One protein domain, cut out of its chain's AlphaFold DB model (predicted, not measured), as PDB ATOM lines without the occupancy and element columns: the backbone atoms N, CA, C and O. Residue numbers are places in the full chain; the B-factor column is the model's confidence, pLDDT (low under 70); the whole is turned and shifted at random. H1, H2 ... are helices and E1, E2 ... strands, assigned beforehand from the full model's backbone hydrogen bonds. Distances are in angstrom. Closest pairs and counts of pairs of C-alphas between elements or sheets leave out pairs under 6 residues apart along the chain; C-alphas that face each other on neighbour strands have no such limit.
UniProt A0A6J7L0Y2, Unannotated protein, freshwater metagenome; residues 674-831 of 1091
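This is residues 674 to 831 of the 1091 residues of the protein "Unannotated protein" of freshwater metagenome (UniProt A0A6J7L0Y2). A twisted sheet of four strands runs through the middle, with H5 and H6 packed on one face of it, H3 side by side with H5, and H1 and H2 at its border; residues 674 to 679, of which 675 to 679 belong to H1, stick out. The printed part has 158 residues, with six named helices and four named strands in the order H1 E1 H2 H3 E2 H4 H5 E3 E4 H6. The mixed sheet runs E1 E2 E4 E3; the class is mixed, helices and strands. The whole is compact, with a radius of gyration of the C-alphas of 14.6 A and spans of 39 by 38 by 31 A.

Start at H1, residues 675 to 691, which is close but not clearly touching H2, residues 705 to 711; the closest C-alphas, of Val 681 and Leu 711, are 7.3 A apart. Between them in the chain find E1, residues 698 to 700, parallel to E2, residues 746 to 751, with N 699 and O 746 3.0 A apart. E1, H2, H3 and E2 form a strand-helix-strand unit, two parallel neighbour strands with helices between, its crossover right-handed; H3 is residues 729 to 742. H5, residues 768 to 777, touches H3 at a shallow tilt of 25 degrees, the same way, closest at the C-alphas of Gln 732 and Ile 770, 6.0 A. E3, residues 778 to 784, and E4, residues 787 to 792, form a hairpin, with N 779 and O 791 2.9 A apart. E4 is antiparallel to E2, with N 790 and O 747 2.8 A apart. H4, residues 763 to 766, is not on the sheet; E2, H4, H5 and E3 form a split strand-helix-strand unit, E4 between its strands, also right-handed. H6, residues 811 to 819, is on the same face as H5; the closest C-alphas of E3 and H6, of Pro 780 and Ala 814, are 5.4 A apart. In H1, H2, H3, H5 and H6 every O i to N i+4 pair is within hydrogen-bond range; H4 is too short for one.

Find C-alpha 675 at (212.214, 143.823, 113.188); from there H1 runs 23.8 A to C-alpha 691. H3 spans 19.7 A, E3 16.8 A, E4 16.2 A and H5 14.3 A. H6 ends at C-alpha 819, (219.284, 177.164, 111.451).

The two C-alphas farthest apart, of Thr 675 and Lys 730, are 41.5 A apart. The printed part has no cut. The links H2 to H3, E2 to H4 and E4 to H6 are long. Look for pLDDT under 70 at residues 798 to 800, 803 and 823 to 829.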
ATOM      1  N   ASP A 674     207.776 143.875 112.021       90.12
ATOM      2  CA  ASP A 674     208.872 144.739 111.588       90.12
ATOM      3  C   ASP A 674     209.998 144.781 112.634       90.12
ATOM      4  O   ASP A 674     209.978 145.509 113.631       90.12
ATOM      5  N   THR A 675     211.008 143.953 112.366       87.81
ATOM      6  CA  THR A 675     212.214 143.823 113.188       87.81
ATOM      7  C   THR A 675     213.052 145.100 113.252       87.81
ATOM      8  O   THR A 675     213.703 145.326 114.272       87.81
ATOM      9  N   ALA A 676     213.031 145.957 112.223       89.44
ATOM     10  CA  ALA A 676     213.794 147.202 112.230       89.44
ATOM     11  C   ALA A 676     213.212 148.172 113.262       89.44
ATOM     12  O   ALA A 676     213.950 148.713 114.088       89.44
ATOM     13  N   TYR A 677     211.885 148.303 113.298       89.50
ATOM     14  CA  TYR A 677     211.207 149.102 114.314       89.50
ATOM     15  C   TYR A 677     211.364 148.516 115.724       89.50
ATOM     16  O   TYR A 677     211.647 149.248 116.673       89.50
ATOM     17  N   VAL A 678     211.269 147.189 115.881       90.38
ATOM     18  CA  VAL A 678     211.550 146.515 117.166       90.38
ATOM     19  C   VAL A 678     212.955 146.859 117.673       90.38
ATOM     20  O   VAL A 678     213.121 147.207 118.845       90.38
ATOM     21  N   ASN A 679     213.954 146.817 116.788       90.94
ATOM     22  CA  ASN A 679     215.332 147.173 117.114       90.94
ATOM     23  C   ASN A 679     215.476 148.667 117.440       90.94
ATOM     24  O   ASN A 679     216.164 148.994 118.406       90.94
ATOM     25  N   LYS A 680     214.783 149.562 116.717       90.44
ATOM     26  CA  LYS A 680     214.719 151.001 117.040       90.44
ATOM     27  C   LYS A 680     214.194 151.218 118.462       90.44
ATOM     28  O   LYS A 680     214.838 151.908 119.249       90.44
ATOM     29  N   VAL A 681     213.074 150.592 118.829       92.06
ATOM     30  CA  VAL A 681     212.469 150.722 120.170       92.06
ATOM     31  C   VAL A 681     213.397 150.180 121.260       92.06
ATOM     32  O   VAL A 681     213.533 150.796 122.317       92.06
ATOM     33  N   ALA A 682     214.049 149.039 121.018       91.25
ATOM     34  CA  ALA A 682     215.009 148.468 121.958       91.25
ATOM     35  C   ALA A 682     216.237 149.376 122.146       91.25
ATOM     36  O   ALA A 682     216.630 149.636 123.282       91.25
ATOM     37  N   ALA A 683     216.795 149.902 121.052       92.19
ATOM     38  CA  ALA A 683     217.934 150.815 121.077       92.19
ATOM     39  C   ALA A 683     217.596 152.133 121.783       92.19
ATOM     40  O   ALA A 683     218.351 152.563 122.651       92.19
ATOM     41  N   LEU A 684     216.429 152.724 121.500       91.75
ATOM     42  CA  LEU A 684     215.939 153.903 122.212       91.75
ATOM     43  C   LEU A 684     215.787 153.623 123.708       91.75
ATOM     44  O   LEU A 684     216.271 154.399 124.523       91.75
ATOM     45  N   ARG A 685     215.189 152.495 124.105       90.94
ATOM     46  CA  ARG A 685     215.060 152.154 125.531       90.94
ATOM     47  C   ARG A 685     216.420 152.088 126.230       90.94
ATOM     48  O   ARG A 685     216.554 152.636 127.321       90.94
ATOM     49  N   THR A 686     217.408 151.447 125.609       91.00
ATOM     50  CA  THR A 686     218.783 151.398 126.129       91.00
ATOM     51  C   THR A 686     219.394 152.794 126.197       91.00
ATOM     52  O   THR A 686     219.925 153.176 127.233       91.00
ATOM     53  N   PHE A 687     219.234 153.601 125.146       90.75
ATOM     54  CA  PHE A 687     219.724 154.974 125.114       90.75
ATOM     55  C   PHE A 687     219.151 155.822 126.259       90.75
ATOM     56  O   PHE A 687     219.916 156.456 126.983       90.75
ATOM     57  N   PHE A 688     217.832 155.815 126.469       89.31
ATOM     58  CA  PHE A 688     217.202 156.575 127.554       89.31
ATOM     59  C   PHE A 688     217.700 156.106 128.924       89.31
ATOM     60  O   PHE A 688     218.061 156.935 129.761       89.31
ATOM     61  N   LYS A 689     217.785 154.788 129.128       88.25
ATOM     62  CA  LYS A 689     218.284 154.191 130.369       88.25
ATOM     63  C   LYS A 689     219.723 154.606 130.682       88.25
ATOM     64  O   LYS A 689     219.998 155.013 131.809       88.25
ATOM     65  N   ASP A 690     220.615 154.517 129.702       89.06
ATOM     66  CA  ASP A 690     222.054 154.693 129.910       89.06
ATOM     67  C   ASP A 690     222.476 156.171 129.962       89.06
ATOM     68  O   ASP A 690     223.503 156.494 130.562       89.06
ATOM     69  N   ASN A 691     221.699 157.076 129.355       87.25
ATOM     70  CA  ASN A 691     222.101 158.478 129.178       87.25
ATOM     71  C   ASN A 691     221.284 159.478 130.001       87.25
ATOM     72  O   ASN A 691     221.803 160.522 130.383       87.25
ATOM     73  N   ILE A 692     220.022 159.183 130.307       82.69
ATOM     74  CA  ILE A 692     219.142 160.114 131.038       82.69
ATOM     75  C   ILE A 692     218.599 159.455 132.316       82.69
ATOM     76  O   ILE A 692     218.381 160.124 133.324       82.69
ATOM     77  N   GLY A 693     218.462 158.127 132.306       80.56
ATOM     78  CA  GLY A 693     217.991 157.304 133.413       80.56
ATOM     79  C   GLY A 693     216.514 156.927 133.291       80.56
ATOM     80  O   GLY A 693     215.696 157.671 132.759       80.56
ATOM     81  N   ASP A 694     216.144 155.780 133.867       75.19
ATOM     82  CA  ASP A 694     214.787 155.201 133.784       75.19
ATOM     83  C   ASP A 694     213.676 156.064 134.416       75.19
ATOM     84  O   ASP A 694     212.490 155.771 134.265       75.19
ATOM     85  N   LYS A 695     214.050 157.104 135.171       77.75
ATOM     86  CA  LYS A 695     213.132 158.035 135.849       77.75
ATOM     87  C   LYS A 695     213.152 159.442 135.258       77.75
ATOM     88  O   LYS A 695     212.519 160.332 135.826       77.75
ATOM     89  N   ALA A 696     213.900 159.651 134.176       82.06
ATOM     90  CA  ALA A 696     213.904 160.923 133.482       82.06
ATOM     91  C   ALA A 696     212.492 161.277 133.013       82.06
ATOM     92  O   ALA A 696     211.698 160.415 132.642       82.06
ATOM     93  N   ARG A 697     212.175 162.564 133.043       89.81
ATOM     94  CA  ARG A 697     210.936 163.114 132.521       89.81
ATOM     95  C   ARG A 697     211.197 163.616 131.116       89.81
ATOM     96  O   ARG A 697     212.051 164.472 130.884       89.81
ATOM     97  N   VAL A 698     210.406 163.093 130.196       91.81
ATOM     98  CA  VAL A 698     210.455 163.442 128.783       91.81
ATOM     99  C   VAL A 698     209.175 164.179 128.436       91.81
ATOM    100  O   VAL A 698     208.084 163.753 128.821       91.81
ATOM    101  N   TYR A 699     209.303 165.295 127.729       95.00
ATOM    102  CA  TYR A 699     208.164 165.947 127.096       95.00
ATOM    103  C   TYR A 699     208.173 165.650 125.595       95.00
ATOM    104  O   TYR A 699     209.175 165.877 124.920       95.00
ATOM    105  N   ASP A 700     207.061 165.119 125.100       94.31
ATOM    106  CA  ASP A 700     206.858 164.731 123.705       94.31
ATOM    107  C   ASP A 700     206.122 165.853 122.957       94.31
ATOM    108  O   ASP A 700     204.906 166.012 123.094       94.31
ATOM    109  N   PHE A 701     206.876 166.648 122.194       95.19
ATOM    110  CA  PHE A 701     206.346 167.691 121.313       95.19
ATOM    111  C   PHE A 701     206.077 167.175 119.888       95.19
ATOM    112  O   PHE A 701     205.362 167.825 119.132       95.19
ATOM    113  N   SER A 702     206.601 165.999 119.530       92.81
ATOM    114  CA  SER A 702     206.446 165.374 118.208       92.81
ATOM    115  C   SER A 702     205.167 164.544 118.060       92.81
ATOM    116  O   SER A 702     204.885 164.014 116.986       92.81
ATOM    117  N   ASN A 703     204.369 164.443 119.130       92.88
ATOM    118  CA  ASN A 703     203.135 163.660 119.206       92.88
ATOM    119  C   ASN A 703     203.343 162.140 119.020       92.88
ATOM    120  O   ASN A 703     202.403 161.414 118.689       92.88
ATOM    121  N   SER A 704     204.539 161.625 119.302       92.56
ATOM    122  CA  SER A 704     204.882 160.196 119.222       92.56
ATOM    123  C   SER A 704     204.463 159.415 120.478       92.56
ATOM    124  O   SER A 704     205.229 158.636 121.059       92.56
ATOM    125  N   SER A 705     203.212 159.597 120.910       90.50
ATOM    126  CA  SER A 705     202.748 159.151 122.230       90.50
ATOM    127  C   SER A 705     202.766 157.629 122.420       90.50
ATOM    128  O   SER A 705     203.031 157.157 123.530       90.50
ATOM    129  N   SER A 706     202.554 156.825 121.370       91.50
ATOM    130  CA  SER A 706     202.695 155.368 121.490       91.50
ATOM    131  C   SER A 706     204.149 154.968 121.763       91.50
ATOM    132  O   SER A 706     204.387 154.051 122.546       91.50
ATOM    133  N   LEU A 707     205.124 155.679 121.190       93.19
ATOM    134  CA  LEU A 707     206.541 155.407 121.389       93.19
ATOM    135  C   LEU A 707     206.963 155.817 122.799       93.19
ATOM    136  O   LEU A 707     207.401 154.969 123.577       93.19
ATOM    137  N   TYR A 708     206.785 157.086 123.161       91.81
ATOM    138  CA  TYR A 708     207.290 157.603 124.430       91.81
ATOM    139  C   TYR A 708     206.439 157.152 125.615       91.81
ATOM    140  O   TYR A 708     206.960 156.524 126.543       91.81
ATOM    141  N   ASN A 709     205.124 157.372 125.573       90.62
ATOM    142  CA  ASN A 709     204.272 157.106 126.732       90.62
ATOM    143  C   ASN A 709     204.012 155.612 126.928       90.62
ATOM    144  O   ASN A 709     203.980 155.112 128.056       90.62
ATOM    145  N   PHE A 710     203.839 154.877 125.826       93.00
ATOM    146  CA  PHE A 710     203.514 153.460 125.883       93.00
ATOM    147  C   PHE A 710     204.734 152.550 125.697       93.00
ATOM    148  O   PHE A 710     205.005 151.761 126.589       93.00
ATOM    149  N   LEU A 711     205.525 152.610 124.631       93.12
ATOM    150  CA  LEU A 711     206.616 151.642 124.430       93.12
ATOM    151  C   LEU A 711     207.817 151.886 125.356       93.12
ATOM    152  O   LEU A 711     208.379 150.926 125.897       93.12
ATOM    153  N   LEU A 712     208.184 153.147 125.577       90.94
ATOM    154  CA  LEU A 712     209.291 153.561 126.446       90.94
ATOM    155  C   LEU A 712     208.853 153.860 127.887       90.94
ATOM    156  O   LEU A 712     209.706 154.111 128.736       90.94
ATOM    157  N   ASN A 713     207.550 153.765 128.178       88.62
ATOM    158  CA  ASN A 713     206.963 153.960 129.507       88.62
ATOM    159  C   ASN A 713     207.293 155.317 130.154       88.62
ATOM    160  O   ASN A 713     207.406 155.405 131.378       88.62
ATOM    161  N   GLN A 714     207.454 156.361 129.346       87.88
ATOM    162  CA  GLN A 714     207.629 157.716 129.843       87.88
ATOM    163  C   GLN A 714     206.287 158.224 130.368       87.88
ATOM    164  O   GLN A 714     205.253 158.081 129.721       87.88
ATOM    165  N   ILE A 715     206.266 158.778 131.575       82.62
ATOM    166  CA  ILE A 715     205.030 159.340 132.124       82.62
ATOM    167  C   ILE A 715     204.912 160.771 131.590       82.62
ATOM    168  O   ILE A 715     205.810 161.568 131.873       82.62
ATOM    169  N   PRO A 716     203.827 161.126 130.870       86.38
ATOM    170  CA  PRO A 716     203.623 162.497 130.420       86.38
ATOM    171  C   PRO A 716     203.726 163.474 131.586       86.38
ATOM    172  O   PRO A 716     203.079 163.296 132.621       86.38
ATOM    173  N   THR A 717     204.502 164.538 131.401       84.81
ATOM    174  CA  THR A 717     204.685 165.595 132.408       84.81
ATOM    175  C   THR A 717     203.470 166.505 132.555       84.81
ATOM    176  O   THR A 717     203.448 167.368 133.429       84.81
ATOM    177  N   THR A 718     202.449 166.321 131.717       90.12
ATOM    178  CA  THR A 718     201.242 167.143 131.709       90.12
ATOM    179  C   THR A 718     199.978 166.278 131.643       90.12
ATOM    180  O   THR A 718     200.008 165.078 131.338       90.12
ATOM    181  N   GLN A 719     198.827 166.896 131.915       89.94
ATOM    182  CA  GLN A 719     197.521 166.270 131.677       89.94
ATOM    183  C   GLN A 719     197.239 166.048 130.180       89.94
ATOM    184  O   GLN A 719     196.410 165.214 129.822       89.94
ATOM    185  N   PHE A 720     197.944 166.753 129.298       91.62
ATOM    186  CA  PHE A 720     197.878 166.559 127.859       91.62
ATOM    187  C   PHE A 720     198.837 165.431 127.470       91.62
ATOM    188  O   PHE A 720     200.026 165.466 127.784       91.62
ATOM    189  N   SER A 721     198.305 164.388 126.840       87.56
ATOM    190  CA  SER A 721     199.080 163.183 126.512       87.56
ATOM    191  C   SER A 721     199.968 163.360 125.272       87.56
ATOM    192  O   SER A 721     200.860 162.546 125.055       87.56
ATOM    193  N   TYR A 722     199.700 164.392 124.472       89.62
ATOM    194  CA  TYR A 722     200.414 164.781 123.254       89.62
ATOM    195  C   TYR A 722     200.106 166.260 122.945       89.62
ATOM    196  O   TYR A 722     199.066 166.777 123.377       89.62
ATOM    197  N   ALA A 723     201.002 166.945 122.229       90.81
ATOM    198  CA  ALA A 723     200.970 168.394 122.016       90.81
ATOM    199  C   ALA A 723     199.690 168.888 121.319       90.81
ATOM    200  O   ALA A 723     199.123 169.892 121.751       90.81
ATOM    201  N   VAL A 724     199.146 168.138 120.350       88.69
ATOM    202  CA  VAL A 724     197.911 168.499 119.610       88.69
ATOM    203  C   VAL A 724     196.704 168.762 120.525       88.69
ATOM    204  O   VAL A 724     195.799 169.517 120.175       88.69
ATOM    205  N   GLN A 725     196.682 168.214 121.744       87.88
ATOM    206  CA  GLN A 725     195.619 168.499 122.716       87.88
ATOM    207  C   GLN A 725     195.674 169.925 123.305       87.88
ATOM    208  O   GLN A 725     194.733 170.370 123.964       87.88
ATOM    209  N   SER A 726     196.775 170.643 123.092       89.19
ATOM    210  CA  SER A 726     197.058 171.965 123.651       89.19
ATOM    211  C   SER A 726     197.135 173.057 122.580       89.19
ATOM    212  O   SER A 726     198.116 173.780 122.502       89.19
ATOM    213  N   ALA A 727     196.119 173.178 121.723       83.12
ATOM    214  CA  ALA A 727     196.115 174.184 120.651       83.12
ATOM    215  C   ALA A 727     195.761 175.613 121.127       83.12
ATOM    216  O   ALA A 727     196.328 176.583 120.636       83.12
ATOM    217  N   THR A 728     194.864 175.764 122.108       86.38
ATOM    218  CA  THR A 728     194.441 177.087 122.623       86.38
ATOM    219  C   THR A 728     195.520 177.752 123.477       86.38
ATOM    220  O   THR A 728     196.235 177.052 124.197       86.38
ATOM    221  N   ALA A 729     195.564 179.086 123.537       86.44
ATOM    222  CA  ALA A 729     196.521 179.811 124.383       86.44
ATOM    223  C   ALA A 729     196.407 179.393 125.862       86.44
ATOM    224  O   ALA A 729     197.401 179.187 126.558       86.44
ATOM    225  N   LYS A 730     195.175 179.162 126.342       88.31
ATOM    226  CA  LYS A 730     194.924 178.674 127.707       88.31
ATOM    227  C   LYS A 730     195.546 177.296 127.959       88.31
ATOM    228  O   LYS A 730     196.126 177.080 129.020       88.31
ATOM    229  N   SER A 731     195.387 176.344 127.039       90.31
ATOM    230  CA  SER A 731     195.948 174.996 127.212       90.31
ATOM    231  C   SER A 731     197.461 174.966 127.002       90.31
ATOM    232  O   SER A 731     198.138 174.234 127.721       90.31
ATOM    233  N   GLN A 732     198.002 175.805 126.114       93.00
ATOM    234  CA  GLN A 732     199.446 176.007 125.976       93.00
ATOM    235  C   GLN A 732     200.068 176.546 127.269       93.00
ATOM    236  O   GLN A 732     201.041 175.978 127.762       93.00
ATOM    237  N   ALA A 733     199.448 177.549 127.898       92.88
ATOM    238  CA  ALA A 733     199.881 178.049 129.202       92.88
ATOM    239  C   ALA A 733     199.881 176.947 130.280       92.88
ATOM    240  O   ALA A 733     200.847 176.815 131.026       92.88
ATOM    241  N   GLN A 734     198.855 176.089 130.317       93.12
ATOM    242  CA  GLN A 734     198.803 174.952 131.250       93.12
ATOM    243  C   GLN A 734     199.925 173.928 131.013       93.12
ATOM    244  O   GLN A 734     200.457 173.360 131.974       93.12
ATOM    245  N   VAL A 735     200.286 173.673 129.751       95.31
ATOM    246  CA  VAL A 735     201.443 172.835 129.405       95.31
ATOM    247  C   VAL A 735     202.729 173.485 129.896       95.31
ATOM    248  O   VAL A 735     203.500 172.830 130.593       95.31
ATOM    249  N   ILE A 736     202.938 174.770 129.605       96.44
ATOM    250  CA  ILE A 736     204.130 175.519 130.019       96.44
ATOM    251  C   ILE A 736     204.266 175.533 131.543       96.44
ATOM    252  O   ILE A 736     205.343 175.252 132.063       96.44
ATOM    253  N   ASP A 737     203.183 175.781 132.278       96.12
ATOM    254  CA  ASP A 737     203.189 175.745 133.743       96.12
ATOM    255  C   ASP A 737     203.539 174.350 134.271       96.12
ATOM    256  O   ASP A 737     204.349 174.217 135.192       96.12
ATOM    257  N   SER A 738     203.015 173.297 133.636       94.81
ATOM    258  CA  SER A 738     203.395 171.917 133.953       94.81
ATOM    259  C   SER A 738     204.879 171.667 133.661       94.81
ATOM    260  O   SER A 738     205.570 171.076 134.486       94.81
ATOM    261  N   MET A 739     205.416 172.162 132.542       95.25
ATOM    262  CA  MET A 739     206.840 172.045 132.207       95.25
ATOM    263  C   MET A 739     207.740 172.854 133.150       95.25
ATOM    264  O   MET A 739     208.845 172.409 133.450       95.25
ATOM    265  N   ARG A 740     207.294 174.011 133.655       95.31
ATOM    266  CA  ARG A 740     208.014 174.802 134.671       95.31
ATOM    267  C   ARG A 740     208.067 174.084 136.014       95.31
ATOM    268  O   ARG A 740     209.100 174.105 136.677       95.31
ATOM    269  N   GLN A 741     206.969 173.440 136.406       94.62
ATOM    270  CA  GLN A 741     206.872 172.705 137.669       94.62
ATOM    271  C   GLN A 741     207.611 171.366 137.613       94.62
ATOM    272  O   GLN A 741     208.395 171.045 138.503       94.62
ATOM    273  N   GLN A 742     207.367 170.580 136.563       92.19
ATOM    274  CA  GLN A 742     207.924 169.238 136.410       92.19
ATOM    275  C   GLN A 742     209.353 169.257 135.874       92.19
ATOM    276  O   GLN A 742     210.084 168.313 136.134       92.19
ATOM    277  N   ARG A 743     209.760 170.311 135.156       91.94
ATOM    278  CA  ARG A 743     211.106 170.498 134.589       91.94
ATOM    279  C   ARG A 743     211.626 169.241 133.867       91.94
ATOM    280  O   ARG A 743     212.620 168.682 134.329       91.94
ATOM    281  N   PRO A 744     210.983 168.781 132.773       93.06
ATOM    282  CA  PRO A 744     211.476 167.625 132.027       93.06
ATOM    283  C   PRO A 744     212.948 167.793 131.655       93.06
ATOM    284  O   PRO A 744     213.388 168.890 131.330       93.06
ATOM    285  N   GLU A 745     213.732 166.729 131.763       92.00
ATOM    286  CA  GLU A 745     215.157 166.768 131.447       92.00
ATOM    287  C   GLU A 745     215.377 166.860 129.931       92.00
ATOM    288  O   GLU A 745     216.267 167.581 129.475       92.00
ATOM    289  N   VAL A 746     214.523 166.175 129.162       92.38
ATOM    290  CA  VAL A 746     214.600 166.089 127.700       92.38
ATOM    291  C   VAL A 746     213.259 166.431 127.058       92.38
ATOM    292  O   VAL A 746     212.192 166.037 127.536       92.38
ATOM    293  N   VAL A 747     213.327 167.154 125.944       95.12
ATOM    294  CA  VAL A 747     212.206 167.398 125.037       95.12
ATOM    295  C   VAL A 747     212.485 166.675 123.728       95.12
ATOM    296  O   VAL A 747     213.542 166.862 123.131       95.12
ATOM    297  N   VAL A 748     211.530 165.877 123.267       94.19
ATOM    298  CA  VAL A 748     211.533 165.339 121.906       94.19
ATOM    299  C   VAL A 748     210.796 166.345 121.040       94.19
ATOM    300  O   VAL A 748     209.582 166.485 121.165       94.19
ATOM    301  N   TYR A 749     211.539 167.083 120.219       93.44
ATOM    302  CA  TYR A 749     210.995 168.186 119.429       93.44
ATOM    303  C   TYR A 749     210.369 167.695 118.120       93.44
ATOM    304  O   TYR A 749     209.293 168.148 117.746       93.44
ATOM    305  N   ALA A 750     211.024 166.742 117.453       91.25
ATOM    306  CA  ALA A 750     210.552 166.103 116.226       91.25
ATOM    307  C   ALA A 750     210.907 164.607 116.234       91.25
ATOM    308  O   ALA A 750     211.850 164.193 116.910       91.25
ATOM    309  N   SER A 751     210.136 163.794 115.513       90.00
ATOM    310  CA  SER A 751     210.274 162.331 115.488       90.00
ATOM    311  C   SER A 751     209.986 161.766 114.100       90.00
ATOM    312  O   SER A 751     208.965 162.095 113.502       90.00
ATOM    313  N   ALA A 752     210.853 160.890 113.593       84.56
ATOM    314  CA  ALA A 752     210.626 160.139 112.363       84.56
ATOM    315  C   ALA A 752     209.510 159.105 112.580       84.56
ATOM    316  O   ALA A 752     209.642 158.196 113.412       84.56
ATOM    317  N   GLY A 753     208.418 159.266 111.831       80.12
ATOM    318  CA  GLY A 753     207.147 158.569 112.018       80.12
ATOM    319  C   GLY A 753     206.176 159.235 113.004       80.12
ATOM    320  O   GLY A 753     205.046 158.773 113.108       80.12
ATOM    321  N   GLY A 754     206.584 160.292 113.719       85.94
ATOM    322  CA  GLY A 754     205.704 161.096 114.577       85.94
ATOM    323  C   GLY A 754     204.814 162.062 113.794       85.94
ATOM    324  O   GLY A 754     205.027 162.301 112.607       85.94
ATOM    325  N   LEU A 755     203.836 162.668 114.470       88.69
ATOM    326  CA  LEU A 755     202.974 163.695 113.877       88.69
ATOM    327  C   LEU A 755     203.563 165.087 114.164       88.69
ATOM    328  O   LEU A 755     203.075 165.826 115.023       88.69
ATOM    329  N   ASN A 756     204.656 165.418 113.469       88.56
ATOM    330  CA  ASN A 756     205.360 166.709 113.595       88.56
ATOM    331  C   ASN A 756     204.554 167.887 113.007       88.56
ATOM    332  O   ASN A 756     204.777 169.051 113.348       88.56
ATOM    333  N   GLU A 757     203.593 167.561 112.147       87.19
ATOM    334  CA  GLU A 757     202.667 168.457 111.472       87.19
ATOM    335  C   GLU A 757     201.289 167.795 111.452       87.19
ATOM    336  O   GLU A 757     201.177 166.588 111.233       87.19
ATOM    337  N   TRP A 758     200.232 168.573 111.681       86.00
ATOM    338  CA  TRP A 758     198.864 168.081 111.577       86.00
ATOM    339  C   TRP A 758     198.017 169.023 110.734       86.00
ATOM    340  O   TRP A 758     197.952 170.221 111.017       86.00
ATOM    341  N   ASP A 759     197.338 168.469 109.728       84.50
ATOM    342  CA  ASP A 759     196.534 169.213 108.755       84.50
ATOM    343  C   ASP A 759     197.316 170.356 108.074       84.50
ATOM    344  O   ASP A 759     196.798 171.467 107.995       84.50
ATOM    345  N   GLN A 760     198.555 170.124 107.618       86.00
ATOM    346  CA  GLN A 760     199.393 171.165 106.988       86.00
ATOM    347  C   GLN A 760     199.770 172.326 107.910       86.00
ATOM    348  O   GLN A 760     200.069 173.422 107.450       86.00
ATOM    349  N   VAL A 761     199.738 172.097 109.225       89.62
ATOM    350  CA  VAL A 761     200.200 173.064 110.223       89.62
ATOM    351  C   VAL A 761     201.183 172.383 111.161       89.62
ATOM    352  O   VAL A 761     200.823 171.449 111.888       89.62
ATOM    353  N   GLU A 762     202.420 172.864 111.165       90.06
ATOM    354  CA  GLU A 762     203.512 172.323 111.964       90.06
ATOM    355  C   GLU A 762     203.274 172.566 113.455       90.06
ATOM    356  O   GLU A 762     202.679 173.571 113.862       90.06
ATOM    357  N   ASN A 763     203.807 171.689 114.309       92.38
ATOM    358  CA  ASN A 763     203.669 171.846 115.759       92.38
ATOM    359  C   ASN A 763     204.232 173.187 116.255       92.38
ATOM    360  O   ASN A 763     203.652 173.789 117.155       92.38
ATOM    361  N   ALA A 764     205.308 173.696 115.645       92.06
ATOM    362  CA  ALA A 764     205.908 174.988 115.989       92.06
ATOM    363  C   ALA A 764     204.979 176.188 115.714       92.06
ATOM    364  O   ALA A 764     205.055 177.199 116.412       92.06
ATOM    365  N   VAL A 765     204.088 176.079 114.725       92.44
ATOM    366  CA  VAL A 765     203.090 177.106 114.390       92.44
ATOM    367  C   VAL A 765     201.826 176.893 115.222       92.44
ATOM    368  O   VAL A 765     201.300 177.827 115.825       92.44
ATOM    369  N   ARG A 766     201.357 175.642 115.328       92.19
ATOM    370  CA  ARG A 766     200.148 175.274 116.080       92.19
ATOM    371  C   ARG A 766     200.277 175.518 117.583       92.19
ATOM    372  O   ARG A 766     199.325 175.971 118.217       92.19
ATOM    373  N   HIS A 767     201.450 175.234 118.138       93.56
ATOM    374  CA  HIS A 767     201.767 175.298 119.564       93.56
ATOM    375  C   HIS A 767     202.863 176.334 119.832       93.56
ATOM    376  O   HIS A 767     203.887 176.048 120.455       93.56
ATOM    377  N   TYR A 768     202.639 177.538 119.311       92.69
ATOM    378  CA  TYR A 768     203.607 178.625 119.256       92.69
ATOM    379  C   TYR A 768     204.218 179.013 120.613       92.69
ATOM    380  O   TYR A 768     205.435 179.177 120.699       92.69
ATOM    381  N   ASP A 769     203.423 179.079 121.685       93.81
ATOM    382  CA  ASP A 769     203.915 179.448 123.019       93.81
ATOM    383  C   ASP A 769     204.717 178.301 123.649       93.81
ATOM    384  O   ASP A 769     205.716 178.531 124.337       93.81
ATOM    385  N   ILE A 770     204.298 177.051 123.412       95.81
ATOM    386  CA  ILE A 770     205.031 175.865 123.882       95.81
ATOM    387  C   ILE A 770     206.384 175.785 123.168       95.81
ATOM    388  O   ILE A 770     207.406 175.588 123.825       95.81
ATOM    389  N   SER A 771     206.399 175.971 121.846       95.62
ATOM    390  CA  SER A 771     207.625 175.952 121.046       95.62
ATOM    391  C   SER A 771     208.600 177.044 121.485       95.62
ATOM    392  O   SER A 771     209.759 176.755 121.783       95.62
ATOM    393  N   GLU A 772     208.122 178.285 121.639       94.88
ATOM    394  CA  GLU A 772     208.934 179.391 122.149       94.88
ATOM    395  C   GLU A 772     209.507 179.077 123.540       94.88
ATOM    396  O   GLU A 772     210.697 179.283 123.796       94.88
ATOM    397  N   TYR A 773     208.692 178.522 124.444       96.00
ATOM    398  CA  TYR A 773     209.169 178.104 125.761       96.00
ATOM    399  C   TYR A 773     210.264 177.034 125.662       96.00
ATOM    400  O   TYR A 773     211.273 177.135 126.366       96.00
ATOM    401  N   ILE A 774     210.103 176.029 124.797       96.69
ATOM    402  CA  ILE A 774     211.109 174.984 124.587       96.69
ATOM    403  C   ILE A 774     212.412 175.604 124.076       96.69
ATOM    404  O   ILE A 774     213.450 175.414 124.703       96.69
ATOM    405  N   LEU A 775     212.362 176.392 123.002       95.19
ATOM    406  CA  LEU A 775     213.550 176.961 122.352       95.19
ATOM    407  C   LEU A 775     214.317 177.948 123.250       95.19
ATOM    408  O   LEU A 775     215.530 178.098 123.117       95.19
ATOM    409  N   ARG A 776     213.641 178.587 124.214       94.19
ATOM    410  CA  ARG A 776     214.290 179.455 125.213       94.19
ATOM    411  C   ARG A 776     214.917 178.690 126.387       94.19
ATOM    412  O   ARG A 776     215.849 179.197 127.009       94.19
ATOM    413  N   ASN A 777     214.414 177.500 126.723       95.56
ATOM    414  CA  ASN A 777     214.788 176.778 127.953       95.56
ATOM    415  C   ASN A 777     215.532 175.456 127.709       95.56
ATOM    416  O   ASN A 777     216.051 174.863 128.661       95.56
ATOM    417  N   TYR A 778     215.603 175.003 126.461       94.62
ATOM    418  CA  TYR A 778     216.255 173.770 126.045       94.62
ATOM    419  C   TYR A 778     217.152 174.042 124.838       94.62
ATOM    420  O   TYR A 778     216.849 174.887 124.001       94.62
ATOM    421  N   SER A 779     218.255 173.306 124.745       91.88
ATOM    422  CA  SER A 779     219.218 173.397 123.645       91.88
ATOM    423  C   SER A 779     219.244 172.089 122.861       91.88
ATOM    424  O   SER A 779     219.048 171.033 123.473       91.88
ATOM    425  N   PRO A 780     219.538 172.119 121.546       91.69
ATOM    426  CA  PRO A 780     219.819 170.912 120.776       91.69
ATOM    427  C   PRO A 780     220.814 170.020 121.516       91.69
ATOM    428  O   PRO A 780     221.818 170.503 122.048       91.69
ATOM    429  N   TRP A 781     220.506 168.729 121.589       90.56
ATOM    430  CA  TRP A 781     221.360 167.759 122.258       90.56
ATOM    431  C   TRP A 781     221.864 166.704 121.290       90.56
ATOM    432  O   TRP A 781     223.075 166.542 121.167       90.56
ATOM    433  N   ILE A 782     220.949 166.006 120.617       87.56
ATOM    434  CA  ILE A 782     221.286 164.915 119.706       87.56
ATOM    435  C   ILE A 782     220.128 164.622 118.747       87.56
ATOM    436  O   ILE A 782     218.959 164.747 119.115       87.56
ATOM    437  N   GLU A 783     220.466 164.182 117.540       85.75
ATOM    438  CA  GLU A 783     219.559 163.442 116.666       85.75
ATOM    439  C   GLU A 783     219.921 161.955 116.748       85.75
ATOM    440  O   GLU A 783     221.059 161.563 116.473       85.75
ATOM    441  N   TYR A 784     218.980 161.114 117.173       87.56
ATOM    442  CA  TYR A 784     219.240 159.689 117.377       87.56
ATOM    443  C   TYR A 784     218.097 158.840 116.827       87.56
ATOM    444  O   TYR A 784     216.970 158.918 117.307       87.56
ATOM    445  N   LEU A 785     218.390 158.008 115.820       88.12
ATOM    446  CA  LEU A 785     217.417 157.120 115.159       88.12
ATOM    447  C   LEU A 785     216.163 157.854 114.631       88.12
ATOM    448  O   LEU A 785     215.049 157.320 114.681       88.12
ATOM    449  N   GLY A 786     216.361 159.074 114.121       86.06
ATOM    450  CA  GLY A 786     215.298 159.945 113.617       86.06
ATOM    451  C   GLY A 786     214.520 160.685 114.708       86.06
ATOM    452  O   GLY A 786     213.460 161.227 114.427       86.06
ATOM    453  N   GLU A 787     214.996 160.691 115.953       89.94
ATOM    454  CA  GLU A 787     214.413 161.468 117.048       89.94
ATOM    455  C   GLU A 787     215.274 162.705 117.326       89.94
ATOM    456  O   GLU A 787     216.447 162.580 117.693       89.94
ATOM    457  N   THR A 788     214.687 163.893 117.196       91.50
ATOM    458  CA  THR A 788     215.344 165.170 117.492       91.50
ATOM    459  C   THR A 788     215.119 165.526 118.954       91.50
ATOM    460  O   THR A 788     214.009 165.892 119.354       91.50
ATOM    461  N   MET A 789     216.178 165.437 119.760       92.19
ATOM    462  CA  MET A 789     216.111 165.640 121.205       92.19
ATOM    463  C   MET A 789     216.841 166.910 121.636       92.19
ATOM    464  O   MET A 789     217.976 167.186 121.235       92.19
ATOM    465  N   LEU A 790     216.188 167.667 122.513       94.31
ATOM    466  CA  LEU A 790     216.736 168.843 123.173       94.31
ATOM    467  C   LEU A 790     216.880 168.558 124.667       94.31
ATOM    468  O   LEU A 790     216.042 167.886 125.270       94.31
ATOM    469  N   ILE A 791     217.927 169.106 125.274       92.88
ATOM    470  CA  ILE A 791     218.213 168.962 126.701       92.88
ATOM    471  C   ILE A 791     218.023 170.289 127.426       92.88
ATOM    472  O   ILE A 791     218.329 171.355 126.886       92.88
ATOM    473  N   ARG A 792     217.512 170.230 128.658       93.06
ATOM    474  CA  ARG A 792     217.270 171.419 129.485       93.06
ATOM    475  C   ARG A 792     218.562 172.216 129.685       93.06
ATOM    476  O   ARG A 792     219.611 171.640 129.975       93.06
ATOM    477  N   ASN A 793     218.494 173.541 129.545       90.88
ATOM    478  CA  ASN A 793     219.682 174.398 129.466       90.88
ATOM    479  C   ASN A 793     220.589 174.335 130.706       90.88
ATOM    480  O   ASN A 793     221.805 174.438 130.550       90.88
ATOM    481  N   ASP A 794     220.022 174.110 131.892       88.38
ATOM    482  CA  ASP A 794     220.729 174.001 133.175       88.38
ATOM    483  C   ASP A 794     221.295 172.603 133.478       88.38
ATOM    484  O   ASP A 794     221.918 172.434 134.518       88.38
ATOM    485  N   LEU A 795     221.069 171.598 132.623       86.12
ATOM    486  CA  LEU A 795     221.603 170.246 132.823       86.12
ATOM    487  C   LEU A 795     222.953 170.055 132.128       86.12
ATOM    488  O   LEU A 795     223.111 170.399 130.952       86.12
ATOM    489  N   ALA A 796     223.887 169.419 132.833       75.75
ATOM    490  CA  ALA A 796     225.192 168.998 132.328       75.75
ATOM    491  C   ALA A 796     225.504 167.549 132.764       75.75
ATOM    492  O   ALA A 796     224.961 167.096 133.775       75.75
ATOM    493  N   PRO A 797     226.362 166.796 132.042       71.62
ATOM    494  CA  PRO A 797     226.770 165.450 132.455       71.62
ATOM    495  C   PRO A 797     227.298 165.418 133.897       71.62
ATOM    496  O   PRO A 797     228.212 166.164 134.239       71.62
ATOM    497  N   GLY A 798     226.714 164.566 134.748       64.38
ATOM    498  CA  GLY A 798     227.031 164.502 136.183       64.38
ATOM    499  C   GLY A 798     226.230 165.463 137.075       64.38
ATOM    500  O   GLY A 798     226.197 165.269 138.288       64.38
ATOM    501  N   GLU A 799     225.511 166.426 136.494       67.38
ATOM    502  CA  GLU A 799     224.611 167.364 137.174       67.38
ATOM    503  C   GLU A 799     223.162 167.143 136.706       67.38
ATOM    504  O   GLU A 799     222.598 167.900 135.918       67.38
ATOM    505  N   GLY A 800     222.547 166.057 137.184       66.88
ATOM    506  CA  GLY A 800     221.137 165.734 136.918       66.88
ATOM    507  C   GLY A 800     220.874 164.818 135.715       66.88
ATOM    508  O   GLY A 800     219.738 164.384 135.549       66.88
ATOM    509  N   ILE A 801     221.902 164.465 134.938       76.88
ATOM    510  CA  ILE A 801     221.889 163.376 133.938       76.88
ATOM    511  C   ILE A 801     223.091 162.443 134.150       76.88
ATOM    512  O   ILE A 801     224.028 162.782 134.881       76.88
ATOM    513  N   ALA A 802     223.076 161.260 133.528       76.44
ATOM    514  CA  ALA A 802     224.144 160.277 133.693       76.44
ATOM    515  C   ALA A 802     225.505 160.829 133.224       76.44
ATOM    516  O   ALA A 802     225.585 161.558 132.239       76.44
ATOM    517  N   LEU A 803     226.598 160.451 133.897       69.12
ATOM    518  CA  LEU A 803     227.963 160.813 133.467       69.12
ATOM    519  C   LEU A 803     228.308 160.262 132.074       69.12
ATOM    520  O   LEU A 803     229.168 160.801 131.389       69.12
ATOM    521  N   THR A 804     227.639 159.182 131.675       75.19
ATOM    522  CA  THR A 804     227.749 158.520 130.373       75.19
ATOM    523  C   THR A 804     226.960 159.212 129.265       75.19
ATOM    524  O   THR A 804     227.116 158.833 128.107       75.19
ATOM    525  N   ALA A 805     226.134 160.209 129.598       77.94
ATOM    526  CA  ALA A 805     225.344 160.949 128.626       77.94
ATOM    527  C   ALA A 805     226.239 161.593 127.551       77.94
ATOM    528  O   ALA A 805     227.280 162.162 127.900       77.94
ATOM    529  N   PRO A 806     225.831 161.582 126.264       81.25
ATOM    530  CA  PRO A 806     226.482 162.371 125.235       81.25
ATOM    531  C   PRO A 806     226.670 163.810 125.698       81.25
ATOM    532  O   PRO A 806     225.741 164.436 126.221       81.25
ATOM    533  N   ALA A 807     227.871 164.345 125.485       79.06
ATOM    534  CA  ALA A 807     228.120 165.756 125.721       79.06
ATOM    535  C   ALA A 807     227.157 166.596 124.872       79.06
ATOM    536  O   ALA A 807     226.805 166.218 123.752       79.06
ATOM    537  N   ARG A 808     226.740 167.749 125.403       80.44
ATOM    538  CA  ARG A 808     225.971 168.716 124.617       80.44
ATOM    539  C   ARG A 808     226.787 169.092 123.379       80.44
ATOM    540  O   ARG A 808     228.000 169.293 123.479       80.44
ATOM    541  N   VAL A 809     226.121 169.195 122.231       84.06
ATOM    542  CA  VAL A 809     226.750 169.733 121.023       84.06
ATOM    543  C   VAL A 809     227.316 171.128 121.295       84.06
ATOM    544  O   VAL A 809     226.838 171.860 122.168       84.06
ATOM    545  N   THR A 810     228.374 171.497 120.574       81.62
ATOM    546  CA  THR A 810     228.992 172.819 120.726       81.62
ATOM    547  C   THR A 810     227.988 173.919 120.379       81.62
ATOM    548  O   THR A 810     227.039 173.691 119.633       81.62
ATOM    549  N   ALA A 811     228.196 175.141 120.878       78.56
ATOM    550  CA  ALA A 811     227.298 176.259 120.573       78.56
ATOM    551  C   ALA A 811     227.155 176.505 119.058       78.56
ATOM    552  O   ALA A 811     226.052 176.740 118.577       78.56
ATOM    553  N   SER A 812     228.251 176.374 118.301       73.06
ATOM    554  CA  SER A 812     228.240 176.489 116.837       73.06
ATOM    555  C   SER A 812     227.425 175.382 116.170       73.06
ATOM    556  O   SER A 812     226.714 175.631 115.202       73.06
ATOM    557  N   GLU A 813     227.510 174.160 116.695       79.69
ATOM    558  CA  GLU A 813     226.780 173.009 116.174       79.69
ATOM    559  C   GLU A 813     225.288 173.088 116.512       79.69
ATOM    560  O   GLU A 813     224.451 172.912 115.634       79.69
ATOM    561  N   ALA A 814     224.938 173.466 117.744       83.25
ATOM    562  CA  ALA A 814     223.558 173.755 118.128       83.25
ATOM    563  C   ALA A 814     222.938 174.832 117.225       83.25
ATOM    564  O   ALA A 814     221.802 174.703 116.774       83.25
ATOM    565  N   GLN A 815     223.701 175.885 116.930       80.94
ATOM    566  CA  GLN A 815     223.259 176.968 116.063       80.94
ATOM    567  C   GLN A 815     223.086 176.517 114.607       80.94
ATOM    568  O   GLN A 815     222.111 176.899 113.959       80.94
ATOM    569  N   ARG A 816     223.979 175.656 114.102       78.56
ATOM    570  CA  ARG A 816     223.830 174.988 112.800       78.56
ATOM    571  C   ARG A 816     222.556 174.149 112.740       78.56
ATOM    572  O   ARG A 816     221.765 174.354 111.822       78.56
ATOM    573  N   MET A 817     222.329 173.292 113.739       82.00
ATOM    574  CA  MET A 817     221.122 172.468 113.830       82.00
ATOM    575  C   MET A 817     219.866 173.345 113.821       82.00
ATOM    576  O   MET A 817     219.002 173.143 112.983       82.00
ATOM    577  N   LEU A 818     219.774 174.367 114.680       84.94
ATOM    578  CA  LEU A 818     218.609 175.264 114.740       84.94
ATOM    579  C   LEU A 818     218.339 175.984 113.412       84.94
ATOM    580  O   LEU A 818     217.194 176.051 112.971       84.94
ATOM    581  N   ARG A 819     219.388 176.485 112.752       77.31
ATOM    582  CA  ARG A 819     219.284 177.164 111.451       77.31
ATOM    583  C   ARG A 819     218.754 176.248 110.353       77.31
ATOM    584  O   ARG A 819     217.999 176.696 109.502       77.31
ATOM    585  N   ASN A 820     219.155 174.982 110.368       72.75
ATOM    586  CA  ASN A 820     218.716 173.981 109.401       72.75
ATOM    587  C   ASN A 820     217.461 173.234 109.862       72.75
ATOM    588  O   ASN A 820     217.198 172.139 109.367       72.75
ATOM    589  N   SER A 821     216.719 173.775 110.837       72.44
ATOM    590  CA  SER A 821     215.537 173.120 111.397       72.44
ATOM    591  C   SER A 821     215.794 171.667 111.818       72.44
ATOM    592  O   SER A 821     215.014 170.759 111.538       72.44
ATOM    593  N   PHE A 822     216.909 171.488 112.521       73.06
ATOM    594  CA  PHE A 822     217.465 170.268 113.101       73.06
ATOM    595  C   PHE A 822     218.239 169.310 112.184       73.06
ATOM    596  O   PHE A 822     218.492 168.195 112.618       73.06
ATOM    597  N   ASP A 823     218.711 169.732 110.999       61.72
ATOM    598  CA  ASP A 823     219.534 168.882 110.098       61.72
ATOM    599  C   ASP A 823     218.918 167.489 109.854       61.72
ATOM    600  O   ASP A 823     219.623 166.502 109.659       61.72
ATOM    601  N   ALA A 824     217.583 167.448 109.859       62.72
ATOM    602  CA  ALA A 824     216.771 166.245 109.823       62.72
ATOM    603  C   ALA A 824     217.304 165.219 108.812       62.72
ATOM    604  O   ALA A 824     217.302 165.455 107.599       62.72
ATOM    605  N   SER A 825     217.734 164.054 109.307       61.44
ATOM    606  CA  SER A 825     218.233 162.970 108.452       61.44
ATOM    607  C   SER A 825     217.137 162.326 107.597       61.44
ATOM    608  O   SER A 825     217.435 161.599 106.644       61.44
ATOM    609  N   THR A 826     215.866 162.603 107.907       62.88
ATOM    610  CA  THR A 826     214.695 162.140 107.160       62.88
ATOM    611  C   THR A 826     213.790 163.308 106.779       62.88
ATOM    612  O   THR A 826     213.621 164.251 107.544       62.88
ATOM    613  N   ALA A 827     213.140 163.228 105.614       67.38
ATOM    614  CA  ALA A 827     212.190 164.258 105.180       67.38
ATOM    615  C   ALA A 827     211.033 164.459 106.184       67.38
ATOM    616  O   ALA A 827     210.569 165.575 106.370       67.38
ATOM    617  N   GLU A 828     210.621 163.391 106.870       65.00
ATOM    618  CA  GLU A 828     209.536 163.382 107.864       65.00
ATOM    619  C   GLU A 828     209.865 164.137 109.164       65.00
ATOM    620  O   GLU A 828     208.961 164.457 109.934       65.00
ATOM    621  N   SER A 829     211.148 164.393 109.440       64.56
ATOM    622  CA  SER A 829     211.602 165.114 110.640       64.56
ATOM    623  C   SER A 829     211.989 166.571 110.364       64.56
ATOM    624  O   SER A 829     212.397 167.278 111.286       64.56
ATOM    625  N   VAL A 830     211.832 167.040 109.120       70.94
ATOM    626  CA  VAL A 830     212.075 168.438 108.743       70.94
ATOM    627  C   VAL A 830     211.043 169.335 109.425       70.94
ATOM    628  O   VAL A 830     209.843 169.105 109.313       70.94
ATOM    629  N   VAL A 831     211.511 170.377 110.113       76.06
ATOM    630  CA  VAL A 831     210.639 171.372 110.751       76.06
ATOM    631  C   VAL A 831     210.592 172.641 109.902       76.06
ATOM    632  O   VAL A 831     211.586 173.346 109.764       76.06
TER     633      VAL A 831